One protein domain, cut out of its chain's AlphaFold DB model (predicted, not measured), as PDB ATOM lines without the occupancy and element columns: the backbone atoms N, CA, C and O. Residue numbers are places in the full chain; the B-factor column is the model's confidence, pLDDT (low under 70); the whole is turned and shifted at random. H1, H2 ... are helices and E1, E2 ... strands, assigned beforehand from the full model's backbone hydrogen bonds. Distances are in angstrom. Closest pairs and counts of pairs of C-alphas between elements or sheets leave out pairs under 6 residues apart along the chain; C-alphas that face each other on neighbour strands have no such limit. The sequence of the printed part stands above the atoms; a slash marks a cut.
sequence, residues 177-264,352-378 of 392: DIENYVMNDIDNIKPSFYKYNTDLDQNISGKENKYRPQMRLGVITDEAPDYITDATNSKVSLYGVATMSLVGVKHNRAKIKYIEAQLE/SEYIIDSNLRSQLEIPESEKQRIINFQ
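Overview. This is residues 177 to 264 and 352 to 378 of the 392 residues of an uncharacterized protein of Bizionia echini (UniProt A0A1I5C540). A loose, only just flat model has a short two-strand hairpin, E1 and E2, whose long loop, residues 195 to 215, makes one end of the longest axis, while the long helix H2 reaches to the other end. H1 packs across H2, unnamed loops of residues 219 to 237 fill the middle, and the separate helices H3 and H4 lie along the side away from H2. The printed part has 115 residues with four named helices and two named strands, in the order H1, E1, E2, H2, H3, H4; the sheet, in the order E1, E2, is antiparallel and the class is mostly helix. The radius of gyration of the C-alphas is 19.3 A and the spans are 65 by 43 by 20 A.

Along the chain. The sheet holds strands E1, residues 192 to 194, and E2, residues 216 to 218. Helix H1, residues 177 to 188, begins at C-alpha 177 at (13.616, -11.109, -28.157) and is 16.7 A long. Helix H2, residues 238 to 264, is the longest at 39.0 A and ends at C-alpha 264 at (16.963, -2.409, -54.439). Helix H3 is residues 358 to 364. Helix H4, residues 368 to 378, is 15.4 A long and ends at C-alpha 378 at (-12.711, -14.942, -6.365).

Arrangement. E1 and E2 are antiparallel neighbours in a hairpin, with 142 degrees between their directions. The C-alphas of Phe 193 and Leu 217 face each other at 4.7 A. N 192 and O 218 at 2.8 A, and N 194 and O 216 at 2.9 A, are within hydrogen-bond range. H1 touches H2, which meets it with residues 244 to 248 alone; the closest C-alphas are those of Met 183 and Gly 248, 6.7 A apart. Their lines are only just about perpendicular, at 71 degrees. H3 and H4 touch no helix, and H3 is apart from H4. In H1, H2 and H4 every O i to N i+4 pair is within hydrogen-bond range; in H3, 2 of 3 are.

Size, cuts and confidence. The C-alphas of Gly 206 and Glu 264, the two farthest apart, are 66.3 A from each other. Residues 252 to 264, which belong to H2, stand free; without them the body spans 57 by 37 by 19 A. The links E1 to E2 and E2 to H2 are long, with 21 and 19 residues. Residues 265 to 351 are not printed, and C-alphas 264 and 352 are 27.4 A apart across this cut. The mean pLDDT of the printed part is 91.4, and residues 352 to 353 are under 70.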
ATOM      1  N   ASP A 177      14.014  -9.879 -28.848       91.25
ATOM      2  CA  ASP A 177      13.616 -11.109 -28.157       91.25
ATOM      3  C   ASP A 177      12.159 -11.025 -27.692       91.25
ATOM      4  O   ASP A 177      11.397 -11.971 -27.882       91.25
ATOM      5  N   ILE A 178      11.743  -9.869 -27.156       93.50
ATOM      6  CA  ILE A 178      10.342  -9.613 -26.770       93.50
ATOM      7  C   ILE A 178       9.445  -9.583 -28.009       93.50
ATOM      8  O   ILE A 178       8.355 -10.151 -27.994       93.50
ATOM      9  N   GLU A 179       9.891  -8.942 -29.090       92.88
ATOM     10  CA  GLU A 179       9.158  -8.937 -30.356       92.88
ATOM     11  C   GLU A 179       8.963 -10.357 -30.895       92.88
ATOM     12  O   GLU A 179       7.833 -10.738 -31.187       92.88
ATOM     13  N   ASN A 180      10.025 -11.163 -30.959       91.62
ATOM     14  CA  ASN A 180       9.951 -12.548 -31.422       91.62
ATOM     15  C   ASN A 180       9.063 -13.418 -30.520       91.62
ATOM     16  O   ASN A 180       8.310 -14.236 -31.041       91.62
ATOM     17  N   TYR A 181       9.106 -13.216 -29.199       93.88
ATOM     18  CA  TYR A 181       8.212 -13.887 -28.250       93.88
ATOM     19  C   TYR A 181       6.740 -13.600 -28.577       93.88
ATOM     20  O   TYR A 181       5.949 -14.520 -28.761       93.88
ATOM     21  N   VAL A 182       6.376 -12.320 -28.727       95.38
ATOM     22  CA  VAL A 182       4.987 -11.928 -29.026       95.38
ATOM     23  C   VAL A 182       4.567 -12.378 -30.427       95.38
ATOM     24  O   VAL A 182       3.415 -12.756 -30.623       95.38
ATOM     25  N   MET A 183       5.477 -12.360 -31.406       94.62
ATOM     26  CA  MET A 183       5.195 -12.869 -32.752       94.62
ATOM     27  C   MET A 183       4.960 -14.382 -32.758       94.62
ATOM     28  O   MET A 183       4.036 -14.835 -33.424       94.62
ATOM     29  N   ASN A 184       5.717 -15.150 -31.969       93.94
ATOM     30  CA  ASN A 184       5.452 -16.575 -31.784       93.94
ATOM     31  C   ASN A 184       4.049 -16.811 -31.205       93.94
ATOM     32  O   ASN A 184       3.338 -17.703 -31.662       93.94
ATOM     33  N   ASP A 185       3.619 -16.007 -30.234       95.25
ATOM     34  CA  ASP A 185       2.261 -16.119 -29.691       95.25
ATOM     35  C   ASP A 185       1.198 -15.729 -30.732       95.25
ATOM     36  O   ASP A 185       0.193 -16.423 -30.863       95.25
ATOM     37  N   ILE A 186       1.434 -14.687 -31.539       95.50
ATOM     38  CA  ILE A 186       0.555 -14.310 -32.663       95.50
ATOM     39  C   ILE A 186       0.380 -15.468 -33.649       95.50
ATOM     40  O   ILE A 186      -0.747 -15.731 -34.068       95.50
ATOM     41  N   ASP A 187       1.467 -16.154 -33.999       93.75
ATOM     42  CA  ASP A 187       1.447 -17.269 -34.947       93.75
ATOM     43  C   ASP A 187       0.711 -18.502 -34.390       93.75
ATOM     44  O   ASP A 187       0.144 -19.285 -35.155       93.75
ATOM     45  N   ASN A 188       0.693 -18.671 -33.063       93.69
ATOM     46  CA  ASN A 188       0.066 -19.812 -32.389       93.69
ATOM     47  C   ASN A 188      -1.405 -19.584 -31.997       93.69
ATOM     48  O   ASN A 188      -2.136 -20.556 -31.783       93.69
ATOM     49  N   ILE A 189      -1.861 -18.331 -31.917       94.25
ATOM     50  CA  ILE A 189      -3.264 -18.002 -31.637       94.25
ATOM     51  C   ILE A 189      -4.157 -18.434 -32.798       94.25
ATOM     52  O   ILE A 189      -3.868 -18.176 -33.966       94.25
ATOM     53  N   LYS A 190      -5.310 -19.030 -32.473       95.00
ATOM     54  CA  LYS A 190      -6.279 -19.498 -33.473       95.00
ATOM     55  C   LYS A 190      -7.582 -18.700 -33.421       95.00
ATOM     56  O   LYS A 190      -8.429 -18.928 -32.553       95.00
ATOM     57  N   PRO A 191      -7.802 -17.782 -34.377       95.25
ATOM     58  CA  PRO A 191      -9.114 -17.193 -34.583       95.25
ATOM     59  C   PRO A 191     -10.133 -18.287 -34.918       95.25
ATOM     60  O   PRO A 191      -9.927 -19.081 -35.836       95.25
ATOM     61  N   SER A 192     -11.240 -18.314 -34.186       96.56
ATOM     62  CA  SER A 192     -12.257 -19.358 -34.280       96.56
ATOM     63  C   SER A 192     -13.649 -18.767 -34.472       96.56
ATOM     64  O   SER A 192     -13.984 -17.720 -33.909       96.56
ATOM     65  N   PHE A 193     -14.481 -19.462 -35.256       97.81
ATOM     66  CA  PHE A 193     -15.916 -19.198 -35.306       97.81
ATOM     67  C   PHE A 193     -16.628 -19.937 -34.173       97.81
ATOM     68  O   PHE A 193     -16.455 -21.144 -34.021       97.81
ATOM     69  N   TYR A 194     -17.454 -19.238 -33.396       96.31
ATOM     70  CA  TYR A 194     -18.131 -19.814 -32.234       96.31
ATOM     71  C   TYR A 194     -19.545 -19.253 -32.018       96.31
ATOM     72  O   TYR A 194     -19.942 -18.236 -32.593       96.31
ATOM     73  N   LYS A 195     -20.306 -19.934 -31.156       95.75
ATOM     74  CA  LYS A 195     -21.582 -19.490 -30.572       95.75
ATOM     75  C   LYS A 195     -21.540 -19.734 -29.070       95.75
ATOM     76  O   LYS A 195     -20.832 -20.635 -28.624       95.75
ATOM     77  N   TYR A 196     -22.283 -18.953 -28.291       92.12
ATOM     78  CA  TYR A 196     -22.446 -19.284 -26.878       92.12
ATOM     79  C   TYR A 196     -23.425 -20.445 -26.742       92.12
ATOM     80  O   TYR A 196     -24.403 -20.524 -27.480       92.12
ATOM     81  N   ASN A 197     -23.228 -21.295 -25.736       91.56
ATOM     82  CA  ASN A 197     -24.138 -22.415 -25.457       91.56
ATOM     83  C   ASN A 197     -25.584 -21.967 -25.170       91.56
ATOM     84  O   ASN A 197     -26.509 -22.769 -25.239       91.56
ATOM     85  N   THR A 198     -25.787 -20.694 -24.819       90.75
ATOM     86  CA  THR A 198     -27.108 -20.104 -24.568       90.75
ATOM     87  C   THR A 198     -27.772 -19.505 -25.809       90.75
ATOM     88  O   THR A 198     -28.919 -19.065 -25.711       90.75
ATOM     89  N   ASP A 199     -27.060 -19.416 -26.934       94.31
ATOM     90  CA  ASP A 199     -27.604 -18.917 -28.196       94.31
ATOM     91  C   ASP A 199     -28.472 -19.997 -28.861       94.31
ATOM     92  O   ASP A 199     -28.162 -21.186 -28.806       94.31
ATOM     93  N   LEU A 200     -29.573 -19.585 -29.492       96.19
ATOM     94  CA  LEU A 200     -30.497 -20.480 -30.189       96.19
ATOM     95  C   LEU A 200     -30.396 -20.308 -31.706       96.19
ATOM     96  O   LEU A 200     -30.466 -19.191 -32.218       96.19
ATOM     97  N   ASP A 201     -30.341 -21.427 -32.427       97.25
ATOM     98  CA  ASP A 201     -30.316 -21.456 -33.899       97.25
ATOM     99  C   ASP A 201     -31.694 -21.307 -34.542       97.25
ATOM    100  O   ASP A 201     -31.803 -21.080 -35.745       97.25
ATOM    101  N   GLN A 202     -32.752 -21.445 -33.748       96.88
ATOM    102  CA  GLN A 202     -34.135 -21.316 -34.182       96.88
ATOM    103  C   GLN A 202     -34.859 -20.314 -33.296       96.88
ATOM    104  O   GLN A 202     -34.553 -20.173 -32.109       96.88
ATOM    105  N   ASN A 203     -35.837 -19.624 -33.876       96.56
ATOM    106  CA  ASN A 203     -36.685 -18.724 -33.121       96.56
ATOM    107  C   ASN A 203     -37.710 -19.540 -32.318       96.56
ATOM    108  O   ASN A 203     -38.646 -20.102 -32.887       96.56
ATOM    109  N   ILE A 204     -37.503 -19.635 -31.003       96.38
ATOM    110  CA  ILE A 204     -38.384 -20.355 -30.078       96.38
ATOM    111  C   ILE A 204     -39.253 -19.333 -29.345       96.38
ATOM    112  O   ILE A 204     -38.724 -18.393 -28.751       96.38
ATOM    113  N   SER A 205     -40.571 -19.550 -29.343       96.62
ATOM    114  CA  SER A 205     -41.514 -18.647 -28.676       96.62
ATOM    115  C   SER A 205     -41.205 -18.492 -27.181       96.62
ATOM    116  O   SER A 205     -40.970 -19.482 -26.482       96.62
ATOM    117  N   GLY A 206     -41.167 -17.249 -26.696       95.75
ATOM    118  CA  GLY A 206     -40.776 -16.889 -25.329       95.75
ATOM    119  C   GLY A 206     -39.260 -16.853 -25.080       95.75
ATOM    120  O   GLY A 206     -38.831 -16.588 -23.957       95.75
ATOM    121  N   LYS A 207     -38.439 -17.139 -26.099       94.94
ATOM    122  CA  LYS A 207     -36.967 -17.053 -26.076       94.94
ATOM    123  C   LYS A 207     -36.419 -16.327 -27.308       94.94
ATOM    124  O   LYS A 207     -35.264 -16.525 -27.687       94.94
ATOM    125  N   GLU A 208     -37.226 -15.469 -27.923       95.56
ATOM    126  CA  GLU A 208     -36.882 -14.697 -29.119       95.56
ATOM    127  C   GLU A 208     -35.591 -13.887 -28.892       95.56
ATOM    128  O   GLU A 208     -34.739 -13.778 -29.775       95.56
ATOM    129  N   ASN A 209     -35.377 -13.391 -27.668       92.06
ATOM    130  CA  ASN A 209     -34.177 -12.648 -27.282       92.06
ATOM    131  C   ASN A 209     -32.872 -13.469 -27.351       92.06
ATOM    132  O   ASN A 209     -31.801 -12.866 -27.400       92.06
ATOM    133  N   LYS A 210     -32.940 -14.807 -27.388       93.31
ATOM    134  CA  LYS A 210     -31.788 -15.719 -27.513       93.31
ATOM    135  C   LYS A 210     -31.566 -16.246 -28.934       93.31
ATOM    136  O   LYS A 210     -30.570 -16.924 -29.167       93.31
ATOM    137  N   TYR A 211     -32.443 -15.937 -29.889       96.12
ATOM    138  CA  TYR A 211     -32.288 -16.369 -31.281       96.12
ATOM    139  C   TYR A 211     -31.102 -15.666 -31.959       96.12
ATOM    140  O   TYR A 211     -31.138 -14.455 -32.182       96.12
ATOM    141  N   ARG A 212     -30.031 -16.408 -32.261       94.75
ATOM    142  CA  ARG A 212     -28.770 -15.908 -32.832       94.75
ATOM    143  C   ARG A 212     -28.191 -16.939 -33.813       94.75
ATOM    144  O   ARG A 212     -27.287 -17.697 -33.467       94.75
ATOM    145  N   PRO A 213     -28.678 -16.966 -35.064       95.38
ATOM    146  CA  PRO A 213     -28.250 -17.969 -36.038       95.38
ATOM    147  C   PRO A 213     -26.820 -17.742 -36.566       95.38
ATOM    148  O   PRO A 213     -26.210 -18.671 -37.093       95.38
ATOM    149  N   GLN A 214     -26.263 -16.537 -36.417       96.44
ATOM    150  CA  GLN A 214     -24.926 -16.175 -36.901       96.44
ATOM    151  C   GLN A 214     -23.803 -16.674 -35.978       96.44
ATOM    152  O   GLN A 214     -23.940 -16.647 -34.755       96.44
ATOM    153  N   MET A 215     -22.680 -17.111 -36.553       97.44
ATOM    154  CA  MET A 215     -21.456 -17.376 -35.785       97.44
ATOM    155  C   MET A 215     -20.707 -16.070 -35.502       97.44
ATOM    156  O   MET A 215     -20.776 -15.124 -36.287       97.44
ATOM    157  N   ARG A 216     -19.971 -16.029 -34.391       96.12
ATOM    158  CA  ARG A 216     -19.056 -14.938 -34.031       96.12
ATOM    159  C   ARG A 216     -17.622 -15.342 -34.357       96.12
ATOM    160  O   ARG A 216     -17.299 -16.515 -34.232       96.12
ATOM    161  N   LEU A 217     -16.777 -14.386 -34.736       96.44
ATOM    162  CA  LEU A 217     -15.331 -14.579 -34.876       96.44
ATOM    163  C   LEU A 217     -14.629 -14.034 -33.629       96.44
ATOM    164  O   LEU A 217     -14.944 -12.933 -33.179       96.44
ATOM    165  N   GLY A 218     -13.678 -14.780 -33.077       95.50
ATOM    166  CA  GLY A 218     -12.871 -14.307 -31.954       95.50
ATOM    167  C   GLY A 218     -11.777 -15.287 -31.562       95.50
ATOM    168  O   GLY A 218     -11.438 -16.181 -32.331       95.50
ATOM    169  N   VAL A 219     -11.229 -15.097 -30.366       95.25
ATOM    170  CA  VAL A 219     -10.171 -15.933 -29.789       95.25
ATOM    171  C   VAL A 219     -10.725 -16.652 -28.561       95.25
ATOM    172  O   VAL A 219     -11.524 -16.074 -27.820       95.25
ATOM    173  N   ILE A 220     -10.313 -17.903 -28.360       94.75
ATOM    174  CA  ILE A 220     -10.660 -18.710 -27.188       94.75
ATOM    175  C   ILE A 220      -9.530 -18.599 -26.163       94.75
ATOM    176  O   ILE A 220      -8.361 -18.654 -26.529       94.75
ATOM    177  N   THR A 221      -9.874 -18.435 -24.887       92.69
ATOM    178  CA  THR A 221      -8.906 -18.215 -23.797       92.69
ATOM    179  C   THR A 221      -7.894 -19.345 -23.642       92.69
ATOM    180  O   THR A 221      -6.735 -19.083 -23.358       92.69
ATOM    181  N   ASP A 222      -8.299 -20.586 -23.914       89.88
ATOM    182  CA  ASP A 222      -7.426 -21.767 -23.838       89.88
ATOM    183  C   ASP A 222      -6.300 -21.755 -24.889       89.88
ATOM    184  O   ASP A 222      -5.326 -22.494 -24.772       89.88
ATOM    185  N   GLU A 223      -6.438 -20.923 -25.924       90.75
ATOM    186  CA  GLU A 223      -5.488 -20.775 -27.030       90.75
ATOM    187  C   GLU A 223      -4.897 -19.355 -27.098       90.75
ATOM    188  O   GLU A 223      -4.204 -19.015 -28.057       90.75
ATOM    189  N   ALA A 224      -5.194 -18.511 -26.105       94.81
ATOM    190  CA  ALA A 224      -4.700 -17.146 -26.002       94.81
ATOM    191  C   ALA A 224      -3.546 -17.057 -24.989       94.81
ATOM    192  O   ALA A 224      -3.584 -17.737 -23.965       94.81
ATOM    193  N   PRO A 225      -2.546 -16.190 -25.214       95.38
ATOM    194  CA  PRO A 225      -1.510 -15.937 -24.224       95.38
ATOM    195  C   PRO A 225      -2.069 -15.160 -23.026       95.38
ATOM    196  O   PRO A 225      -2.913 -14.273 -23.177       95.38
ATOM    197  N   ASP A 226      -1.552 -15.432 -21.827       94.88
ATOM    198  CA  ASP A 226      -2.140 -14.925 -20.580       94.88
ATOM    199  C   ASP A 226      -2.230 -13.393 -20.531       94.88
ATOM    200  O   ASP A 226      -3.209 -12.844 -20.029       94.88
ATOM    201  N   TYR A 227      -1.256 -12.685 -21.111       94.62
ATOM    202  CA  TYR A 227      -1.191 -11.219 -21.089       94.62
ATOM    203  C   TYR A 227      -2.265 -10.510 -21.937       94.62
ATOM    204  O   TYR A 227      -2.380  -9.283 -21.860       94.62
ATOM    205  N   ILE A 228      -3.056 -11.236 -22.739       95.69
ATOM    206  CA  ILE A 228      -4.271 -10.695 -23.380       95.69
ATOM    207  C   ILE A 228      -5.560 -11.228 -22.753       95.69
ATOM    208  O   ILE A 228      -6.647 -10.902 -23.233       95.69
ATOM    209  N   THR A 229      -5.459 -12.025 -21.696       93.50
ATOM    210  CA  THR A 229      -6.600 -12.575 -20.961       93.50
ATOM    211  C   THR A 229      -6.752 -11.887 -19.611       93.50
ATOM    212  O   THR A 229      -5.909 -11.094 -19.188       93.50
ATOM    213  N   ASP A 230      -7.872 -12.128 -18.943       88.50
ATOM    214  CA  ASP A 230      -8.030 -11.709 -17.561       88.50
ATOM    215  C   ASP A 230      -7.330 -12.676 -16.590       88.50
ATOM    216  O   ASP A 230      -6.949 -13.785 -16.948       88.50
ATOM    217  N   ALA A 231      -7.180 -12.277 -15.325       80.69
ATOM    218  CA  ALA A 231      -6.429 -13.054 -14.333       80.69
ATOM    219  C   ALA A 231      -7.002 -14.461 -14.057       80.69
ATOM    220  O   ALA A 231      -6.320 -15.295 -13.462       80.69
ATOM    221  N   THR A 232      -8.249 -14.728 -14.460       77.94
ATOM    222  CA  THR A 232      -8.875 -16.053 -14.369       77.94
ATOM    223  C   THR A 232      -8.835 -16.860 -15.661       77.94
ATOM    224  O   THR A 232      -9.381 -17.961 -15.686       77.94
ATOM    225  N   ASN A 233      -8.216 -16.331 -16.717       84.38
ATOM    226  CA  ASN A 233      -8.149 -16.928 -18.047       84.38
ATOM    227  C   ASN A 233      -9.528 -17.326 -18.612       84.38
ATOM    228  O   ASN A 233      -9.700 -18.387 -19.203       84.38
ATOM    229  N   SER A 234     -10.542 -16.492 -18.379       85.19
ATOM    230  CA  SER A 234     -11.925 -16.753 -18.803       85.19
ATOM    231  C   SER A 234     -12.484 -15.674 -19.728       85.19
ATOM    232  O   SER A 234     -13.572 -15.836 -20.277       85.19
ATOM    233  N   LYS A 235     -11.772 -14.552 -19.890       90.62
ATOM    234  CA  LYS A 235     -12.135 -13.443 -20.777       90.62
ATOM    235  C   LYS A 235     -10.916 -12.989 -21.572       90.62
ATOM    236  O   LYS A 235      -9.809 -12.928 -21.046       90.62
ATOM    237  N   VAL A 236     -11.144 -12.602 -22.824       94.19
ATOM    238  CA  VAL A 236     -10.126 -12.012 -23.703       94.19
ATOM    239  C   VAL A 236     -10.278 -10.490 -23.714       94.19
ATOM    240  O   VAL A 236     -11.375  -9.961 -23.893       94.19
ATOM    241  N   SER A 237      -9.171  -9.776 -23.543       94.44
ATOM    242  CA  SER A 237      -9.106  -8.318 -23.617       94.44
ATOM    243  C   SER A 237      -9.125  -7.847 -25.069       94.44
ATOM    244  O   SER A 237      -8.176  -8.077 -25.821       94.44
ATOM    245  N   LEU A 238     -10.170  -7.106 -25.456       94.00
ATOM    246  CA  LEU A 238     -10.244  -6.481 -26.781       94.00
ATOM    247  C   LEU A 238      -9.074  -5.514 -27.019       94.00
ATOM    248  O   LEU A 238      -8.480  -5.508 -28.095       94.00
ATOM    249  N   TYR A 239      -8.700  -4.737 -25.995       94.75
ATOM    250  CA  TYR A 239      -7.544  -3.840 -26.057       94.75
ATOM    251  C   TYR A 239      -6.230  -4.618 -26.248       94.75
ATOM    252  O   TYR A 239      -5.368  -4.192 -27.022       94.75
ATOM    253  N   GLY A 240      -6.094  -5.778 -25.596       95.38
ATOM    254  CA  GLY A 240      -4.955  -6.687 -25.761       95.38
ATOM    255  C   GLY A 240      -4.846  -7.233 -27.186       95.38
ATOM    256  O   GLY A 240      -3.810  -7.062 -27.826       95.38
ATOM    257  N   VAL A 241      -5.933  -7.798 -27.723       95.81
ATOM    258  CA  VAL A 241      -5.982  -8.337 -29.099       95.81
ATOM    259  C   VAL A 241      -5.684  -7.251 -30.141       95.81
ATOM    260  O   VAL A 241      -4.895  -7.472 -31.064       95.81
ATOM    261  N   ALA A 242      -6.255  -6.054 -29.980       95.62
ATOM    262  CA  ALA A 242      -5.996  -4.923 -30.872       95.62
ATOM    263  C   ALA A 242      -4.524  -4.474 -30.821       95.62
ATOM    264  O   ALA A 242      -3.906  -4.226 -31.859       95.62
ATOM    265  N   THR A 243      -3.933  -4.421 -29.623       95.56
ATOM    266  CA  THR A 243      -2.512  -4.082 -29.440       95.56
ATOM    267  C   THR A 243      -1.607  -5.128 -30.084       95.56
ATOM    268  O   THR A 243      -0.646  -4.784 -30.767       95.56
ATOM    269  N   MET A 244      -1.939  -6.405 -29.936       94.81
ATOM    270  CA  MET A 244      -1.203  -7.510 -30.540       94.81
ATOM    271  C   MET A 244      -1.291  -7.487 -32.077       94.81
ATOM    272  O   MET A 244      -0.292  -7.681 -32.766       94.81
ATOM    273  N   SER A 245      -2.447  -7.107 -32.630       95.25
ATOM    274  CA  SER A 245      -2.604  -6.871 -34.074       95.25
ATOM    275  C   SER A 245      -1.693  -5.738 -34.564       95.25
ATOM    276  O   SER A 245      -1.053  -5.855 -35.610       95.25
ATOM    277  N   LEU A 246      -1.567  -4.655 -33.788       96.00
ATOM    278  CA  LEU A 246      -0.644  -3.558 -34.086       96.00
ATOM    279  C   LEU A 246       0.828  -4.006 -34.058       96.00
ATOM    280  O   LEU A 246       1.608  -3.544 -34.892       96.00
ATOM    281  N   VAL A 247       1.206  -4.900 -33.136       95.44
ATOM    282  CA  VAL A 247       2.550  -5.503 -33.096       95.44
ATOM    283  C   VAL A 247       2.826  -6.261 -34.393       95.44
ATOM    284  O   VAL A 247       3.801  -5.938 -35.071       95.44
ATOM    285  N   GLY A 248       1.926  -7.162 -34.801       94.81
ATOM    286  CA  GLY A 248       2.061  -7.914 -36.053       94.81
ATOM    287  C   GLY A 248       2.156  -7.010 -37.288       94.81
ATOM    288  O   GLY A 248       3.017  -7.200 -38.146       94.81
ATOM    289  N   VAL A 249       1.342  -5.950 -37.362       96.12
ATOM    290  CA  VAL A 249       1.413  -4.966 -38.460       96.12
ATOM    291  C   VAL A 249       2.760  -4.240 -38.487       96.12
ATOM    292  O   VAL A 249       3.338  -4.051 -39.562       96.12
ATOM    293  N   LYS A 250       3.288  -3.830 -37.327       94.38
ATOM    294  CA  LYS A 250       4.607  -3.186 -37.247       94.38
ATOM    295  C   LYS A 250       5.728  -4.136 -37.655       94.38
ATOM    296  O   LYS A 250       6.588  -3.717 -38.432       94.38
ATOM    297  N   HIS A 251       5.682  -5.385 -37.193       92.62
ATOM    298  CA  HIS A 251       6.633  -6.428 -37.566       92.62
ATOM    299  C   HIS A 251       6.650  -6.638 -39.086       92.62
ATOM    300  O   HIS A 251       7.689  -6.497 -39.736       92.62
ATOM    301  N   ASN A 252       5.472  -6.848 -39.683       93.50
ATOM    302  CA  ASN A 252       5.323  -7.032 -41.125       93.50
ATOM    303  C   ASN A 252       5.844  -5.822 -41.905       93.50
ATOM    304  O   ASN A 252       6.588  -5.978 -42.871       93.50
ATOM    305  N   ARG A 253       5.527  -4.599 -41.461       94.81
ATOM    306  CA  ARG A 253       6.039  -3.377 -42.093       94.81
ATOM    307  C   ARG A 253       7.566  -3.280 -42.022       94.81
ATOM    308  O   ARG A 253       8.178  -2.817 -42.982       94.81
ATOM    309  N   ALA A 254       8.182  -3.681 -40.911       90.31
ATOM    310  CA  ALA A 254       9.636  -3.691 -40.771       90.31
ATOM    311  C   ALA A 254      10.285  -4.716 -41.716       90.31
ATOM    312  O   ALA A 254      11.255  -4.386 -42.401       90.31
ATOM    313  N   LYS A 255       9.713  -5.924 -41.825       88.94
ATOM    314  CA  LYS A 255      10.186  -6.966 -42.749       88.94
ATOM    315  C   LYS A 255      10.022  -6.578 -44.215       88.94
ATOM    316  O   LYS A 255      10.955  -6.782 -44.983       88.94
ATOM    317  N   ILE A 256       8.896  -5.971 -44.591       91.06
ATOM    318  CA  ILE A 256       8.672  -5.475 -45.959       91.06
ATOM    319  C   ILE A 256       9.737  -4.442 -46.326       91.06
ATOM    320  O   ILE A 256      10.425  -4.626 -47.321       91.06
ATOM    321  N   LYS A 257       9.965  -3.429 -45.477       90.50
ATOM    322  CA  LYS A 257      11.018  -2.425 -45.709       90.50
ATOM    323  C   LYS A 257      12.407  -3.043 -45.835       90.50
ATOM    324  O   LYS A 257      13.211  -2.600 -46.647       90.50
ATOM    325  N   TYR A 258      12.703  -4.045 -45.006       86.62
ATOM    326  CA  TYR A 258      13.964  -4.769 -45.086       86.62
ATOM    327  C   TYR A 258      14.104  -5.482 -46.437       86.62
ATOM    328  O   TYR A 258      15.129  -5.329 -47.095       86.62
ATOM    329  N   ILE A 259      13.072  -6.207 -46.879       85.12
ATOM    330  CA  ILE A 259      13.060  -6.907 -48.171       85.12
ATOM    331  C   ILE A 259      13.176  -5.916 -49.334       85.12
ATOM    332  O   ILE A 259      13.982  -6.145 -50.228       85.12
ATOM    333  N   GLU A 260      12.429  -4.810 -49.314       85.69
ATOM    334  CA  GLU A 260      12.503  -3.748 -50.328       85.69
ATOM    335  C   GLU A 260      13.928  -3.193 -50.445       85.69
ATOM    336  O   GLU A 260      14.486  -3.162 -51.540       85.69
ATOM    337  N   ALA A 261      14.568  -2.873 -49.315       82.94
ATOM    338  CA  ALA A 261      15.955  -2.415 -49.297       82.94
ATOM    339  C   ALA A 261      16.934  -3.475 -49.841       82.94
ATOM    340  O   ALA A 261      17.885  -3.138 -50.548       82.94
ATOM    341  N   GLN A 262      16.707  -4.762 -49.545       75.94
ATOM    342  CA  GLN A 262      17.520  -5.841 -50.112       75.94
ATOM    343  C   GLN A 262      17.316  -5.972 -51.629       75.94
ATOM    344  O   GLN A 262      18.300  -6.110 -52.354       75.94
ATOM    345  N   LEU A 263      16.078  -5.881 -52.121       75.12
ATOM    346  CA  LEU A 263      15.759  -5.961 -53.550       75.12
ATOM    347  C   LEU A 263      16.364  -4.799 -54.345       75.12
ATOM    348  O   LEU A 263      16.933  -5.031 -55.410       75.12
ATOM    349  N   GLU A 264      16.308  -3.572 -53.822       71.75
ATOM    350  CA  GLU A 264      16.963  -2.409 -54.439       71.75
ATOM    351  C   GLU A 264      18.485  -2.587 -54.519       71.75
ATOM    352  O   GLU A 264      19.112  -2.212 -55.512       71.75
ATOM    353  N   SER A 352      16.069 -18.813 -33.409       52.38
ATOM    354  CA  SER A 352      16.972 -18.522 -32.325       52.38
ATOM    355  C   SER A 352      16.039 -18.403 -31.147       52.38
ATOM    356  O   SER A 352      15.176 -17.525 -31.137       52.38
ATOM    357  N   GLU A 353      16.148 -19.380 -30.258       68.56
ATOM    358  CA  GLU A 353      15.509 -19.407 -28.958       68.56
ATOM    359  C   GLU A 353      15.605 -17.990 -28.380       68.56
ATOM    360  O   GLU A 353      16.699 -17.501 -28.094       68.56
ATOM    361  N   TYR A 354      14.486 -17.264 -28.372       81.38
ATOM    362  CA  TYR A 354      14.467 -15.895 -27.875       81.38
ATOM    363  C   TYR A 354      14.625 -15.949 -26.359       81.38
ATOM    364  O   TYR A 354      14.067 -16.822 -25.685       81.38
ATOM    365  N   ILE A 355      15.396 -15.020 -25.804       87.38
ATOM    366  CA  ILE A 355      15.684 -15.010 -24.370       87.38
ATOM    367  C   ILE A 355      14.860 -13.908 -23.718       87.38
ATOM    368  O   ILE A 355      15.184 -12.726 -23.799       87.38
ATOM    369  N   ILE A 356      13.794 -14.308 -23.029       91.50
ATOM    370  CA  ILE A 356      13.028 -13.405 -22.169       91.50
ATOM    371  C   ILE A 356      13.582 -13.473 -20.752       91.50
ATOM    372  O   ILE A 356      13.785 -14.559 -20.206       91.50
ATOM    373  N   ASP A 357      13.797 -12.302 -20.150       92.12
ATOM    374  CA  ASP A 357      14.146 -12.191 -18.736       92.12
ATOM    375  C   ASP A 357      13.172 -13.008 -17.873       92.12
ATOM    376  O   ASP A 357      11.954 -12.888 -18.000       92.12
ATOM    377  N   SER A 358      13.714 -13.829 -16.975       91.44
ATOM    378  CA  SER A 358      12.913 -14.751 -16.161       91.44
ATOM    379  C   SER A 358      11.832 -14.056 -15.322       91.44
ATOM    380  O   SER A 358      10.738 -14.605 -15.168       91.44
ATOM    381  N   ASN A 359      12.082 -12.832 -14.836       92.25
ATOM    382  CA  ASN A 359      11.091 -12.089 -14.058       92.25
ATOM    383  C   ASN A 359       9.968 -11.565 -14.952       92.25
ATOM    384  O   ASN A 359       8.802 -11.607 -14.552       92.25
ATOM    385  N   LEU A 360      10.292 -11.087 -16.155       94.06
ATOM    386  CA  LEU A 360       9.280 -10.708 -17.141       94.06
ATOM    387  C   LEU A 360       8.460 -11.931 -17.567       94.06
ATOM    388  O   LEU A 360       7.236 -11.879 -17.523       94.06
ATOM    389  N   ARG A 361       9.117 -13.051 -17.886       92.62
ATOM    390  CA  ARG A 361       8.447 -14.294 -18.289       92.62
ATOM    391  C   ARG A 361       7.433 -14.762 -17.247       92.62
ATOM    392  O   ARG A 361       6.297 -15.041 -17.600       92.62
ATOM    393  N   SER A 362       7.795 -14.738 -15.963       92.06
ATOM    394  CA  SER A 362       6.884 -15.118 -14.868       92.06
ATOM    395  C   SER A 362       5.634 -14.234 -14.728       92.06
ATOM    396  O   SER A 362       4.679 -14.623 -14.061       92.06
ATOM    397  N   GLN A 363       5.639 -13.040 -15.331       92.00
ATOM    398  CA  GLN A 363       4.489 -12.131 -15.382       92.00
ATOM    399  C   GLN A 363       3.692 -12.257 -16.690       92.00
ATOM    400  O   GLN A 363       2.545 -11.818 -16.734       92.00
ATOM    401  N   LEU A 364       4.290 -12.822 -17.743       93.75
ATOM    402  CA  LEU A 364       3.647 -13.075 -19.037       93.75
ATOM    403  C   LEU A 364       3.011 -14.467 -19.114       93.75
ATOM    404  O   LEU A 364       2.046 -14.639 -19.848       93.75
ATOM    405  N   GLU A 365       3.551 -15.430 -18.368       92.38
ATOM    406  CA  GLU A 365       3.102 -16.820 -18.287       92.38
ATOM    407  C   GLU A 365       2.731 -17.124 -16.826       92.38
ATOM    408  O   GLU A 365       3.596 -17.391 -15.986       92.38
ATOM    409  N   ILE A 366       1.442 -17.056 -16.493       90.19
ATOM    410  CA  ILE A 366       0.959 -17.298 -15.133       90.19
ATOM    411  C   ILE A 366       0.844 -18.819 -14.922       90.19
ATOM    412  O   ILE A 366       0.094 -19.485 -15.641       90.19
ATOM    413  N   PRO A 367       1.523 -19.406 -13.917       90.00
ATOM    414  CA  PRO A 367       1.421 -20.837 -13.649       90.00
ATOM    415  C   PRO A 367      -0.015 -21.269 -13.337       90.00
ATOM    416  O   PRO A 367      -0.739 -20.579 -12.618       90.00
ATOM    417  N   GLU A 368      -0.406 -22.466 -13.779       88.00
ATOM    418  CA  GLU A 368      -1.770 -22.980 -13.581       88.00
ATOM    419  C   GLU A 368      -2.181 -23.024 -12.100       88.00
ATOM    420  O   GLU A 368      -3.300 -22.674 -11.740       88.00
ATOM    421  N   SER A 369      -1.252 -23.362 -11.201       90.88
ATOM    422  CA  SER A 369      -1.508 -23.337  -9.754       90.88
ATOM    423  C   SER A 369      -1.890 -21.947  -9.239       90.88
ATOM    424  O   SER A 369      -2.711 -21.827  -8.329       90.88
ATOM    425  N   GLU A 370      -1.298 -20.898  -9.811       90.44
ATOM    426  CA  GLU A 370      -1.591 -19.514  -9.450       90.44
ATOM    427  C   GLU A 370      -2.939 -19.075 -10.027       90.44
ATOM    428  O   GLU A 370      -3.749 -18.494  -9.304       90.44
ATOM    429  N   LYS A 371      -3.240 -19.453 -11.278       88.00
ATOM    430  CA  LYS A 371      -4.567 -19.258 -11.887       88.00
ATOM    431  C   LYS A 371      -5.662 -19.871 -11.014       88.00
ATOM    432  O   LYS A 371      -6.611 -19.189 -10.631       88.00
ATOM    433  N   GLN A 372      -5.489 -21.124 -10.588       88.25
ATOM    434  CA  GLN A 372      -6.440 -21.797  -9.696       88.25
ATOM    435  C   GLN A 372      -6.561 -21.105  -8.330       88.25
ATOM    436  O   GLN A 372      -7.660 -21.020  -7.775       88.25
ATOM    437  N   ARG A 373      -5.465 -20.561  -7.788       90.06
ATOM    438  CA  ARG A 373      -5.500 -19.772  -6.550       90.06
ATOM    439  C   ARG A 373      -6.355 -18.514  -6.710       90.06
ATOM    440  O   ARG A 373      -7.192 -18.254  -5.846       90.06
ATOM    441  N   ILE A 374      -6.188 -17.777  -7.808       87.25
ATOM    442  CA  ILE A 374      -6.972 -16.571  -8.125       87.25
ATOM    443  C   ILE A 374      -8.453 -16.927  -8.291       87.25
ATOM    444  O   ILE A 374      -9.313 -16.280  -7.692       87.25
ATOM    445  N   ILE A 375      -8.755 -17.994  -9.032       85.19
ATOM    446  CA  ILE A 375     -10.122 -18.489  -9.232       85.19
ATOM    447  C   ILE A 375     -10.785 -18.823  -7.891       85.19
ATOM    448  O   ILE A 375     -11.907 -18.393  -7.624       85.19
ATOM    449  N   ASN A 376     -10.094 -19.563  -7.021       86.31
ATOM    450  CA  ASN A 376     -10.619 -19.931  -5.707       86.31
ATOM    451  C   ASN A 376     -10.795 -18.711  -4.797       86.31
ATOM    452  O   ASN A 376     -11.793 -18.617  -4.083       86.31
ATOM    453  N   PHE A 377      -9.865 -17.756  -4.844       85.44
ATOM    454  CA  PHE A 377     -10.000 -16.496  -4.120       85.44
ATOM    455  C   PHE A 377     -11.256 -15.733  -4.556       85.44
ATOM    456  O   PHE A 377     -12.021 -15.298  -3.697       85.44
ATOM    457  N   GLN A 378     -11.512 -15.613  -5.861       78.88
ATOM    458  CA  GLN A 378     -12.711 -14.942  -6.365       78.88
ATOM    459  C   GLN A 378     -13.991 -15.680  -5.962       78.88
ATOM    460  O   GLN A 378     -14.923 -15.049  -5.470       78.88
TER     461      GLN A 378